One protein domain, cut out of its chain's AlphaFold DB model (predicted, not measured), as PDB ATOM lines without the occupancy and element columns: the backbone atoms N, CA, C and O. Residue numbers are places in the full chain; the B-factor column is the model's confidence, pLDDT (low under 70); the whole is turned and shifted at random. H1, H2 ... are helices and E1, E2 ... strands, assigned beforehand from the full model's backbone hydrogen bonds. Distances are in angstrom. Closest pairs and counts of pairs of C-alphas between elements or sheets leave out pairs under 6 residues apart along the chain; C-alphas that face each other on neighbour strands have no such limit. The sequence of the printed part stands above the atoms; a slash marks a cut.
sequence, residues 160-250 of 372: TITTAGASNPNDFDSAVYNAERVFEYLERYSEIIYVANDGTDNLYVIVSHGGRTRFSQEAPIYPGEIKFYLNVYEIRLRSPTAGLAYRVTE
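This is residues 160 to 250 of the 372 residues of an uncharacterized protein of Methylovulum sp (UniProt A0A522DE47). This is a small sandwich of two three-stranded sheets set face to face, with their strands running nearly along one another. A single short helix, H1, packs on the edge strand E5 of one sheet, on the side away from the other sheet, and residues 160 to 174, with no named element, run along the outside. The printed part has 91 residues, with one named helix and six named strands in the order H1 E1 E2 E3 E4 E5 E6; the sheets run E4 E1 E6 and E3 E2 E5, both antiparallel. The class is mostly strand, though under half of the residues are in named elements. The whole is compact, with a radius of gyration of the C-alphas of 11.9 A, and its C-alphas span 31 by 24 by 19 A.

H1, residues 175 to 179, is on the sheet of E3, residues 219 to 221, E2, residues 203 to 208, and E5, residues 234 to 238, at a height over the sheet of 6.1 A. The closest C-alphas of H1 and E5 are those of Tyr 177 and Arg 236, 5.6 A apart. H1's one O i to N i+4 pair is within hydrogen-bond range. Residues 181 to 182 pair antiparallel with residues 235 to 236 of E5. E1, residues 190 to 197, is the inner strand of the other, strongly twisted sheet, between the edge strands E4, residues 226 to 232, and E6, residues 245 to 249. Across the neighbour strands E1 and E4, N 193 and O 229 are within hydrogen-bond range at 2.8 A; across the neighbour strands E1 and E6, N 196 and O 247 are within hydrogen-bond range at 2.8 A. E2 and E3 form a hairpin, with N 221 and O 203 at 2.7 A; N 204 and O 238 of E2 and E5 are 2.8 A apart. The two sheets form a sandwich, two sheets face to face: the parts that face each other are 9.3 A centre to centre, and the strands of the one stand at 9 degrees to those of the other. E4 and E5 meet only through their link, while E1 and E5 are apart.

H1 begins at C-alpha 175, (231.493, 112.056, 162.870), and is 6.2 A long. E1 is the longest strand by residues, 19.5 A, from C-alpha 190 at (225.796, 88.237, 160.833). E2 measures 16.9 A, E3 6.8 A, E4 16.1 A and E5 13.7 A. E6, 13.9 A, ends at C-alpha 249, (220.017, 92.116, 167.974).

The two C-alphas farthest apart, of Glu 187 and Thr 200, are 32.0 A from each other. The printed part has no cut and no long link. The mean pLDDT of the printed part is 83.4; residues 169 and 184 to 190 are under 70.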
ATOM      1  N   THR A 160     220.762 104.172 173.738       90.88
ATOM      2  CA  THR A 160     220.336 105.527 173.373       90.88
ATOM      3  C   THR A 160     221.371 106.189 172.485       90.88
ATOM      4  O   THR A 160     222.554 106.120 172.803       90.88
ATOM      5  N   ILE A 161     220.937 106.883 171.431       90.38
ATOM      6  CA  ILE A 161     221.827 107.710 170.605       90.38
ATOM      7  C   ILE A 161     222.448 108.801 171.480       90.38
ATOM      8  O   ILE A 161     221.749 109.693 171.958       90.38
ATOM      9  N   THR A 162     223.758 108.747 171.704       87.44
ATOM     10  CA  THR A 162     224.460 109.704 172.573       87.44
ATOM     11  C   THR A 162     224.760 111.019 171.864       87.44
ATOM     12  O   THR A 162     224.692 112.087 172.473       87.44
ATOM     13  N   THR A 163     225.049 110.953 170.564       87.25
ATOM     14  CA  THR A 163     225.402 112.110 169.737       87.25
ATOM     15  C   THR A 163     224.399 112.263 168.606       87.25
ATOM     16  O   THR A 163     224.316 111.423 167.712       87.25
ATOM     17  N   ALA A 164     223.645 113.359 168.634       84.19
ATOM     18  CA  ALA A 164     222.728 113.716 167.564       84.19
ATOM     19  C   ALA A 164     223.381 114.639 166.543       84.19
ATOM     20  O   ALA A 164     224.225 115.472 166.874       84.19
ATOM     21  N   GLY A 165     222.937 114.529 165.298       78.88
ATOM     22  CA  GLY A 165     223.363 115.449 164.260       78.88
ATOM     23  C   GLY A 165     222.691 115.178 162.929       78.88
ATOM     24  O   GLY A 165     222.379 114.037 162.575       78.88
ATOM     25  N   ALA A 166     222.493 116.250 162.167       75.81
ATOM     26  CA  ALA A 166     222.247 116.120 160.744       75.81
ATOM     27  C   ALA A 166     223.533 115.620 160.073       75.81
ATOM     28  O   ALA A 166     224.626 116.100 160.376       75.81
ATOM     29  N   SER A 167     223.406 114.685 159.141       76.12
ATOM     30  CA  SER A 167     224.497 114.320 158.244       76.12
ATOM     31  C   SER A 167     223.996 114.357 156.811       76.12
ATOM     32  O   SER A 167     222.799 114.229 156.548       76.12
ATOM     33  N   ASN A 168     224.917 114.530 155.867       78.06
ATOM     34  CA  ASN A 168     224.618 114.225 154.479       78.06
ATOM     35  C   ASN A 168     224.391 112.701 154.387       78.06
ATOM     36  O   ASN A 168     225.281 111.955 154.798       78.06
ATOM     37  N   PRO A 169     223.254 112.219 153.856       68.12
ATOM     38  CA  PRO A 169     222.993 110.784 153.693       68.12
ATOM     39  C   PRO A 169     224.040 110.043 152.845       68.12
ATOM     40  O   PRO A 169     224.101 108.818 152.866       68.12
ATOM     41  N   ASN A 170     224.865 110.783 152.094       75.44
ATOM     42  CA  ASN A 170     225.960 110.254 151.281       75.44
ATOM     43  C   ASN A 170     227.344 110.346 151.959       75.44
ATOM     44  O   ASN A 170     228.334 109.946 151.353       75.44
ATOM     45  N   ASP A 171     227.430 110.886 153.178       80.81
ATOM     46  CA  ASP A 171     228.676 111.060 153.938       80.81
ATOM     47  C   ASP A 171     228.751 110.049 155.092       80.81
ATOM     48  O   ASP A 171     228.489 110.352 156.258       80.81
ATOM     49  N   PHE A 172     229.079 108.806 154.742       74.12
ATOM     50  CA  PHE A 172     229.184 107.691 155.690       74.12
ATOM     51  C   PHE A 172     230.370 107.818 156.662       74.12
ATOM     52  O   PHE A 172     230.396 107.123 157.680       74.12
ATOM     53  N   ASP A 173     231.327 108.706 156.374       79.88
ATOM     54  CA  ASP A 173     232.482 108.998 157.229       79.88
ATOM     55  C   ASP A 173     232.227 110.164 158.200       79.88
ATOM     56  O   ASP A 173     233.108 110.524 158.988       79.88
ATOM     57  N   SER A 174     231.004 110.708 158.214       82.38
ATOM     58  CA  SER A 174     230.582 111.736 159.161       82.38
ATOM     59  C   SER A 174     230.822 111.314 160.616       82.38
ATOM     60  O   SER A 174     230.540 110.184 161.028       82.38
ATOM     61  N   ALA A 175     231.279 112.262 161.438       82.38
ATOM     62  CA  ALA A 175     231.493 112.056 162.870       82.38
ATOM     63  C   ALA A 175     230.229 111.564 163.602       82.38
ATOM     64  O   ALA A 175     230.345 110.813 164.566       82.38
ATOM     65  N   VAL A 176     229.035 111.924 163.113       80.75
ATOM     66  CA  VAL A 176     227.750 111.513 163.702       80.75
ATOM     67  C   VAL A 176     227.540 110.002 163.564       80.75
ATOM     68  O   VAL A 176     227.167 109.343 164.526       80.75
ATOM     69  N   TYR A 177     227.858 109.432 162.399       77.31
ATOM     70  CA  TYR A 177     227.807 107.983 162.179       77.31
ATOM     71  C   TYR A 177     228.914 107.231 162.915       77.31
ATOM     72  O   TYR A 177     228.749 106.075 163.298       77.31
ATOM     73  N   ASN A 178     230.055 107.884 163.116       74.50
ATOM     74  CA  ASN A 178     231.178 107.298 163.837       74.50
ATOM     75  C   ASN A 178     230.984 107.285 165.358       74.50
ATOM     76  O   ASN A 178     231.718 106.568 166.033       74.50
ATOM     77  N   ALA A 179     230.017 108.044 165.880       78.56
ATOM     78  CA  ALA A 179     229.700 108.073 167.303       78.56
ATOM     79  C   ALA A 179     228.936 106.819 167.760       78.56
ATOM     80  O   ALA A 179     229.187 106.324 168.852       78.56
ATOM     81  N   GLU A 180     228.054 106.273 166.918       82.19
ATOM     82  CA  GLU A 180     227.212 105.112 167.239       82.19
ATOM     83  C   GLU A 180     227.525 103.955 166.282       82.19
ATOM     84  O   GLU A 180     226.779 103.628 165.351       82.19
ATOM     85  N   ARG A 181     228.695 103.350 166.507       85.06
ATOM     86  CA  ARG A 181     229.152 102.162 165.782       85.06
ATOM     87  C   ARG A 181     228.670 100.916 166.493       85.06
ATOM     88  O   ARG A 181     229.169 100.557 167.560       85.06
ATOM     89  N   VAL A 182     227.735 100.222 165.865       78.06
ATOM     90  CA  VAL A 182     227.234  98.964 166.389       78.06
ATOM     91  C   VAL A 182     228.041  97.849 165.753       78.06
ATOM     92  O   VAL A 182     228.008  97.629 164.542       78.06
ATOM     93  N   PHE A 183     228.804  97.170 166.608       71.19
ATOM     94  CA  PHE A 183     229.651  96.052 166.230       71.19
ATOM     95  C   PHE A 183     230.727  96.407 165.173       71.19
ATOM     96  O   PHE A 183     230.877  95.752 164.149       71.19
ATOM     97  N   GLU A 184     231.542  97.430 165.445       66.25
ATOM     98  CA  GLU A 184     232.664  97.896 164.593       66.25
ATOM     99  C   GLU A 184     233.652  96.789 164.138       66.25
ATOM    100  O   GLU A 184     234.386  96.931 163.152       66.25
ATOM    101  N   TYR A 185     233.665  95.676 164.872       56.88
ATOM    102  CA  TYR A 185     234.394  94.456 164.559       56.88
ATOM    103  C   TYR A 185     233.436  93.267 164.639       56.88
ATOM    104  O   TYR A 185     233.674  92.330 165.404       56.88
ATOM    105  N   LEU A 186     232.337  93.277 163.871       57.12
ATOM    106  CA  LEU A 186     231.682  92.019 163.522       57.12
ATOM    107  C   LEU A 186     232.723  91.216 162.744       57.12
ATOM    108  O   LEU A 186     232.797  91.249 161.520       57.12
ATOM    109  N   GLU A 187     233.552  90.447 163.445       49.62
ATOM    110  CA  GLU A 187     234.479  89.474 162.859       49.62
ATOM    111  C   GLU A 187     233.721  88.354 162.102       49.62
ATOM    112  O   GLU A 187     234.281  87.308 161.775       49.62
ATOM    113  N   ARG A 188     232.412  88.533 161.876       54.75
ATOM    114  CA  ARG A 188     231.443  87.593 161.338       54.75
ATOM    115  C   ARG A 188     230.419  88.359 160.517       54.75
ATOM    116  O   ARG A 188     229.855  89.336 160.983       54.75
ATOM    117  N   TYR A 189     230.123  87.851 159.331       56.75
ATOM    118  CA  TYR A 189     228.887  88.179 158.639       56.75
ATOM    119  C   TYR A 189     227.733  87.700 159.517       56.75
ATOM    120  O   TYR A 189     227.473  86.496 159.569       56.75
ATOM    121  N   SER A 190     227.082  88.602 160.251       61.69
ATOM    122  CA  SER A 190     225.796  88.237 160.833       61.69
ATOM    123  C   SER A 190     224.837  88.010 159.669       61.69
ATOM    124  O   SER A 190     224.697  88.874 158.795       61.69
ATOM    125  N   GLU A 191     224.249  86.813 159.603       75.44
ATOM    126  CA  GLU A 191     223.321  86.456 158.528       75.44
ATOM    127  C   GLU A 191     222.112  87.388 158.552       75.44
ATOM    128  O   GLU A 191     221.644  87.786 157.488       75.44
ATOM    129  N   ILE A 192     221.670  87.790 159.749       82.31
ATOM    130  CA  ILE A 192     220.582  88.736 159.961       82.31
ATOM    131  C   ILE A 192     220.819  89.587 161.213       82.31
ATOM    132  O   ILE A 192     221.146  89.079 162.282       82.31
ATOM    133  N   ILE A 193     220.613  90.895 161.093       86.06
ATOM    134  CA  ILE A 193     220.581  91.826 162.224       86.06
ATOM    135  C   ILE A 193     219.252  92.561 162.206       86.06
ATOM    136  O   ILE A 193     218.868  93.102 161.174       86.06
ATOM    137  N   TYR A 194     218.584  92.610 163.350       87.75
ATOM    138  CA  TYR A 194     217.379  93.386 163.593       87.75
ATOM    139  C   TYR A 194     217.741  94.689 164.295       87.75
ATOM    140  O   TYR A 194     218.476  94.677 165.280       87.75
ATOM    141  N   VAL A 195     217.200  95.798 163.805       90.69
ATOM    142  CA  VAL A 195     217.320  97.128 164.407       90.69
ATOM    143  C   VAL A 195     215.907  97.629 164.688       90.69
ATOM    144  O   VAL A 195     215.111  97.760 163.757       90.69
ATOM    145  N   ALA A 196     215.596  97.880 165.957       90.19
ATOM    146  CA  ALA A 196     214.337  98.466 166.403       90.19
ATOM    147  C   ALA A 196     214.541  99.926 166.803       90.19
ATOM    148  O   ALA A 196     215.498 100.259 167.510       90.19
ATOM    149  N   ASN A 197     213.611 100.773 166.380       92.88
ATOM    150  CA  ASN A 197     213.515 102.144 166.848       92.88
ATOM    151  C   ASN A 197     212.457 102.235 167.957       92.88
ATOM    152  O   ASN A 197     211.264 102.331 167.678       92.88
ATOM    153  N   ASP A 198     212.903 102.211 169.212       88.44
ATOM    154  CA  ASP A 198     212.026 102.341 170.385       88.44
ATOM    155  C   ASP A 198     211.794 103.808 170.788       88.44
ATOM    156  O   ASP A 198     211.136 104.096 171.789       88.44
ATOM    157  N   GLY A 199     212.392 104.747 170.058       88.88
ATOM    158  CA  GLY A 199     212.300 106.167 170.331       88.88
ATOM    159  C   GLY A 199     211.147 106.851 169.594       88.88
ATOM    160  O   GLY A 199     210.354 106.234 168.890       88.88
ATOM    161  N   THR A 200     211.045 108.170 169.773       90.31
ATOM    162  CA  THR A 200     209.949 108.997 169.237       90.31
ATOM    163  C   THR A 200     210.276 109.703 167.919       90.31
ATOM    164  O   THR A 200     209.424 110.403 167.381       90.31
ATOM    165  N   ASP A 201     211.501 109.571 167.418       92.81
ATOM    166  CA  ASP A 201     211.997 110.221 166.200       92.81
ATOM    167  C   ASP A 201     212.602 109.177 165.250       92.81
ATOM    168  O   ASP A 201     212.769 108.018 165.621       92.81
ATOM    169  N   ASN A 202     212.946 109.562 164.025       93.19
ATOM    170  CA  ASN A 202     213.544 108.660 163.049       93.19
ATOM    171  C   ASN A 202     214.946 108.208 163.483       93.19
ATOM    172  O   ASN A 202     215.807 109.013 163.858       93.19
ATOM    173  N   LEU A 203     215.190 106.910 163.343       93.94
ATOM    174  CA  LEU A 203     216.513 106.304 163.406       93.94
ATOM    175  C   LEU A 203     217.008 106.086 161.973       93.94
ATOM    176  O   LEU A 203     216.251 105.646 161.115       93.94
ATOM    177  N   TYR A 204     218.268 106.392 161.691       94.19
ATOM    178  CA  TYR A 204     218.866 106.203 160.370       94.19
ATOM    179  C   TYR A 204     219.982 105.166 160.452       94.19
ATOM    180  O   TYR A 204     220.831 105.231 161.343       94.19
ATOM    181  N   VAL A 205     219.970 104.215 159.517       93.19
ATOM    182  CA  VAL A 205     220.937 103.118 159.406       93.19
ATOM    183  C   VAL A 205     221.714 103.233 158.102       93.19
ATOM    184  O   VAL A 205     221.123 103.399 157.033       93.19
ATOM    185  N   ILE A 206     223.024 103.013 158.181       91.56
ATOM    186  CA  ILE A 206     223.851 102.584 157.047       91.56
ATOM    187  C   ILE A 206     224.509 101.245 157.372       91.56
ATOM    188  O   ILE A 206     224.895 100.992 158.517       91.56
ATOM    189  N   VAL A 207     224.646 100.388 156.362       90.75
ATOM    190  CA  VAL A 207     225.239  99.055 156.520       90.75
ATOM    191  C   VAL A 207     226.401  98.845 155.562       90.75
ATOM    192  O   VAL A 207     226.339  99.255 154.406       90.75
ATOM    193  N   SER A 208     227.458  98.177 156.009       88.12
ATOM    194  CA  SER A 208     228.483  97.625 155.121       88.12
ATOM    195  C   SER A 208     228.332  96.116 155.017       88.12
ATOM    196  O   SER A 208     228.194  95.440 156.030       88.12
ATOM    197  N   HIS A 209     228.426  95.576 153.801       82.56
ATOM    198  CA  HIS A 209     228.424  94.130 153.540       82.56
ATOM    199  C   HIS A 209     229.821  93.563 153.249       82.56
ATOM    200  O   HIS A 209     229.961  92.363 153.053       82.56
ATOM    201  N   GLY A 210     230.859  94.397 153.139       75.00
ATOM    202  CA  GLY A 210     232.130  93.988 152.524       75.00
ATOM    203  C   GLY A 210     233.381  94.603 153.142       75.00
ATOM    204  O   GLY A 210     234.412  94.648 152.476       75.00
ATOM    205  N   GLY A 211     233.295  95.104 154.376       72.94
ATOM    206  CA  GLY A 211     234.397  95.789 155.057       72.94
ATOM    207  C   GLY A 211     234.234  97.312 155.115       72.94
ATOM    208  O   GLY A 211     233.243  97.883 154.675       72.94
ATOM    209  N   ARG A 212     235.227  98.007 155.661       71.38
ATOM    210  CA  ARG A 212     235.089  99.389 156.172       71.38
ATOM    211  C   ARG A 212     234.919 100.507 155.138       71.38
ATOM    212  O   ARG A 212     234.835 101.665 155.520       71.38
ATOM    213  N   THR A 213     234.921 100.199 153.844       76.25
ATOM    214  CA  THR A 213     235.031 101.218 152.784       76.25
ATOM    215  C   THR A 213     233.790 101.343 151.906       76.25
ATOM    216  O   THR A 213     233.790 102.148 150.980       76.25
ATOM    217  N   ARG A 214     232.763 100.506 152.104       81.94
ATOM    218  CA  ARG A 214     231.557 100.502 151.260       81.94
ATOM    219  C   ARG A 214     230.307 100.368 152.111       81.94
ATOM    220  O   ARG A 214     229.971  99.264 152.531       81.94
ATOM    221  N   PHE A 215     229.624 101.487 152.310       88.06
ATOM    222  CA  PHE A 215     228.342 101.538 152.999       88.06
ATOM    223  C   PHE A 215     227.184 101.641 152.005       88.06
ATOM    224  O   PHE A 215     227.340 102.139 150.888       88.06
ATOM    225  N   SER A 216     226.026 101.135 152.419       89.31
ATOM    226  CA  SER A 216     224.754 101.337 151.744       89.31
ATOM    227  C   SER A 216     224.369 102.813 151.741       89.31
ATOM    228  O   SER A 216     224.909 103.623 152.496       89.31
ATOM    229  N   GLN A 217     223.359 103.145 150.940       88.94
ATOM    230  CA  GLN A 217     222.611 104.371 151.182       88.94
ATOM    231  C   GLN A 217     221.927 104.300 152.549       88.94
ATOM    232  O   GLN A 217     221.597 103.218 153.048       88.94
ATOM    233  N   GLU A 218     221.740 105.471 153.137       90.56
ATOM    234  CA  GLU A 218     221.008 105.646 154.378       90.56
ATOM    235  C   GLU A 218     219.559 105.167 154.244       90.56
ATOM    236  O   GLU A 218     218.849 105.529 153.304       90.56
ATOM    237  N   ALA A 219     219.116 104.368 155.212       92.25
ATOM    238  CA  ALA A 219     217.752 103.877 155.309       92.25
ATOM    239  C   ALA A 219     217.119 104.339 156.634       92.25
ATOM    240  O   ALA A 219     217.694 104.079 157.695       92.25
ATOM    241  N   PRO A 220     215.940 104.990 156.611       94.06
ATOM    242  CA  PRO A 220     215.232 105.358 157.833       94.06
ATOM    243  C   PRO A 220     214.556 104.136 158.468       94.06
ATOM    244  O   PRO A 220     214.140 103.224 157.754       94.06
ATOM    245  N   ILE A 221     214.407 104.151 159.789       93.31
ATOM    246  CA  ILE A 221     213.573 103.265 160.606       93.31
ATOM    247  C   ILE A 221     212.653 104.178 161.423       93.31
ATOM    248  O   ILE A 221     213.128 104.978 162.236       93.31
ATOM    249  N   TYR A 222     211.349 104.103 161.177       93.38
ATOM    250  CA  TYR A 222     210.354 104.959 161.830       93.38
ATOM    251  C   TYR A 222     210.112 104.547 163.294       93.38
ATOM    252  O   TYR A 222     210.411 103.410 163.654       93.38
ATOM    253  N   PRO A 223     209.586 105.440 164.155       91.56
ATOM    254  CA  PRO A 223     209.209 105.091 165.528       91.56
ATOM    255  C   PRO A 223     208.338 103.827 165.599       91.56
ATOM    256  O   PRO A 223     207.331 103.732 164.898       91.56
ATOM    257  N   GLY A 224     208.736 102.855 166.424       83.00
ATOM    258  CA  GLY A 224     208.069 101.553 166.576       83.00
ATOM    259  C   GLY A 224     208.387 100.524 165.481       83.00
ATOM    260  O   GLY A 224     208.020  99.354 165.613       83.00
ATOM    261  N   GLU A 225     209.086 100.921 164.414       86.81
ATOM    262  CA  GLU A 225     209.465 100.028 163.322       86.81
ATOM    263  C   GLU A 225     210.681  99.165 163.699       86.81
ATOM    264  O   GLU A 225     211.615  99.598 164.382       86.81
ATOM    265  N   ILE A 226     210.686  97.934 163.183       88.12
ATOM    266  CA  ILE A 226     211.834  97.031 163.207       88.12
ATOM    267  C   ILE A 226     212.239  96.734 161.766       88.12
ATOM    268  O   ILE A 226     211.426  96.247 160.978       88.12
ATOM    269  N   LYS A 227     213.514  96.946 161.434       91.50
ATOM    270  CA  LYS A 227     214.100  96.495 160.163       91.50
ATOM    271  C   LYS A 227     215.105  95.386 160.384       91.50
ATOM    272  O   LYS A 227     215.716  95.296 161.444       91.50
ATOM    273  N   PHE A 228     215.279  94.552 159.365       90.06
ATOM    274  CA  PHE A 228     216.312  93.528 159.351       90.06
ATOM    275  C   PHE A 228     217.270  93.727 158.178       90.06
ATOM    276  O   PHE A 228     216.876  94.168 157.099       90.06
ATOM    277  N   TYR A 229     218.530  93.373 158.395       89.44
ATOM    278  CA  TYR A 229     219.614  93.526 157.435       89.44
ATOM    279  C   TYR A 229     220.369  92.210 157.321       89.44
ATOM    280  O   TYR A 229     220.706  91.612 158.339       89.44
ATOM    281  N   LEU A 230     220.619  91.756 156.094       86.19
ATOM    282  CA  LEU A 230     221.232  90.454 155.836       86.19
ATOM    283  C   LEU A 230     222.716  90.578 155.498       86.19
ATOM    284  O   LEU A 230     223.105  91.499 154.780       86.19
ATOM    285  N   ASN A 231     223.524  89.611 155.935       84.12
ATOM    286  CA  ASN A 231     224.953  89.506 155.608       84.12
ATOM    287  C   ASN A 231     225.721  90.815 155.856       84.12
ATOM    288  O   ASN A 231     226.383  91.346 154.959       84.12
ATOM    289  N   VAL A 232     225.580  91.373 157.056       84.00
ATOM    290  CA  VAL A 232     226.164  92.671 157.415       84.00
ATOM    291  C   VAL A 232     227.510  92.482 158.111       84.00
ATOM    292  O   VAL A 232     227.665  91.611 158.965       84.00
ATOM    293  N   TYR A 233     228.475  93.314 157.726       82.88
ATOM    294  CA  TYR A 233     229.794  93.456 158.339       82.88
ATOM    295  C   TYR A 233     229.853  94.612 159.349       82.88
ATOM    296  O   TYR A 233     230.568  94.525 160.335       82.88
ATOM    297  N   GLU A 234     229.137  95.714 159.124       86.25
ATOM    298  CA  GLU A 234     229.112  96.852 160.058       86.25
ATOM    299  C   GLU A 234     227.775  97.587 159.955       86.25
ATOM    300  O   GLU A 234     227.285  97.800 158.841       86.25
ATOM    301  N   ILE A 235     227.205  97.992 161.095       89.12
ATOM    302  CA  ILE A 235     226.052  98.897 161.164       89.12
ATOM    303  C   ILE A 235     226.485 100.189 161.846       89.12
ATOM    304  O   ILE A 235     227.076 100.168 162.928       89.12
ATOM    305  N   ARG A 236     226.139 101.325 161.239       90.94
ATOM    306  CA  ARG A 236     226.225 102.630 161.898       90.94
ATOM    307  C   ARG A 236     224.839 103.233 162.010       90.94
ATOM    308  O   ARG A 236     224.048 103.166 161.065       90.94
ATOM    309  N   LEU A 237     224.572 103.806 163.175       92.25
ATOM    310  CA  LEU A 237     223.299 104.421 163.512       92.25
ATOM    311  C   LEU A 237     223.474 105.925 163.678       92.25
ATOM    312  O   LEU A 237     224.534 106.401 164.073       92.25
ATOM    313  N   ARG A 238     222.414 106.679 163.411       92.81
ATOM    314  CA  ARG A 238     222.291 108.063 163.873       92.81
ATOM    315  C   ARG A 238     220.831 108.435 164.079       92.81
ATOM    316  O   ARG A 238     219.933 107.834 163.492       92.81
ATOM    317  N   SER A 239     220.606 109.502 164.831       92.12
ATOM    318  CA  SER A 239     219.314 110.175 164.928       92.12
ATOM    319  C   SER A 239     219.518 111.696 164.934       92.12
ATOM    320  O   SER A 239     220.568 112.168 165.383       92.12
ATOM    321  N   PRO A 240     218.547 112.487 164.437       90.06
ATOM    322  CA  PRO A 240     218.507 113.930 164.671       90.06
ATOM    323  C   PRO A 240     218.318 114.294 166.153       90.06
ATOM    324  O   PRO A 240     218.599 115.434 166.518       90.06
ATOM    325  N   THR A 241     217.892 113.351 167.001       89.12
ATOM    326  CA  THR A 241     217.586 113.579 168.418       89.12
ATOM    327  C   THR A 241     218.478 112.719 169.320       89.12
ATOM    328  O   THR A 241     218.591 111.507 169.141       89.12
ATOM    329  N   ALA A 242     219.136 113.344 170.303       90.38
ATOM    330  CA  ALA A 242     219.956 112.634 171.287       90.38
ATOM    331  C   ALA A 242     219.050 112.008 172.355       90.38
ATOM    332  O   ALA A 242     217.962 112.510 172.625       90.38
ATOM    333  N   GLY A 243     219.481 110.908 172.964       90.12
ATOM    334  CA  GLY A 243     218.654 110.126 173.881       90.12
ATOM    335  C   GLY A 243     217.621 109.233 173.185       90.12
ATOM    336  O   GLY A 243     216.864 108.561 173.880       90.12
ATOM    337  N   LEU A 244     217.581 109.191 171.843       90.44
ATOM    338  CA  LEU A 244     216.670 108.308 171.110       90.44
ATOM    339  C   LEU A 244     216.964 106.847 171.459       90.44
ATOM    340  O   LEU A 244     218.070 106.369 171.193       90.44
ATOM    341  N   ALA A 245     215.974 106.153 172.022       91.75
ATOM    342  CA  ALA A 245     216.088 104.747 172.377       91.75
ATOM    343  C   ALA A 245     216.086 103.842 171.133       91.75
ATOM    344  O   ALA A 245     215.285 104.023 170.218       91.75
ATOM    345  N   TYR A 246     216.969 102.848 171.108       91.56
ATOM    346  CA  TYR A 246     217.031 101.847 170.047       91.56
ATOM    347  C   TYR A 246     217.491 100.491 170.585       91.56
ATOM    348  O   TYR A 246     218.136 100.400 171.634       91.56
ATOM    349  N   ARG A 247     217.222  99.430 169.823       89.19
ATOM    350  CA  ARG A 247     217.738  98.080 170.084       89.19
ATOM    351  C   ARG A 247     218.321  97.468 168.821       89.19
ATOM    352  O   ARG A 247     217.795  97.669 167.730       89.19
ATOM    353  N   VAL A 248     219.401  96.705 168.974       87.25
ATOM    354  CA  VAL A 248     220.025  95.946 167.882       87.25
ATOM    355  C   VAL A 248     220.303  94.528 168.349       87.25
ATOM    356  O   VAL A 248     220.954  94.336 169.372       87.25
ATOM    357  N   THR A 249     219.832  93.528 167.605       81.81
ATOM    358  CA  THR A 249     220.017  92.116 167.974       81.81
ATOM    359  C   THR A 249     220.171  91.217 166.744       81.81
ATOM    360  O   THR A 249     219.698  91.541 165.660       81.81
ATOM    361  N   GLU A 250     220.828  90.067 166.906       75.69
ATOM    362  CA  GLU A 250     220.970  89.036 165.861       75.69
ATOM    363  C   GLU A 250     219.773  88.065 165.802       75.69
ATOM    364  O   GLU A 250     219.667  87.248 164.889       75.69
TER     365      GLU A 250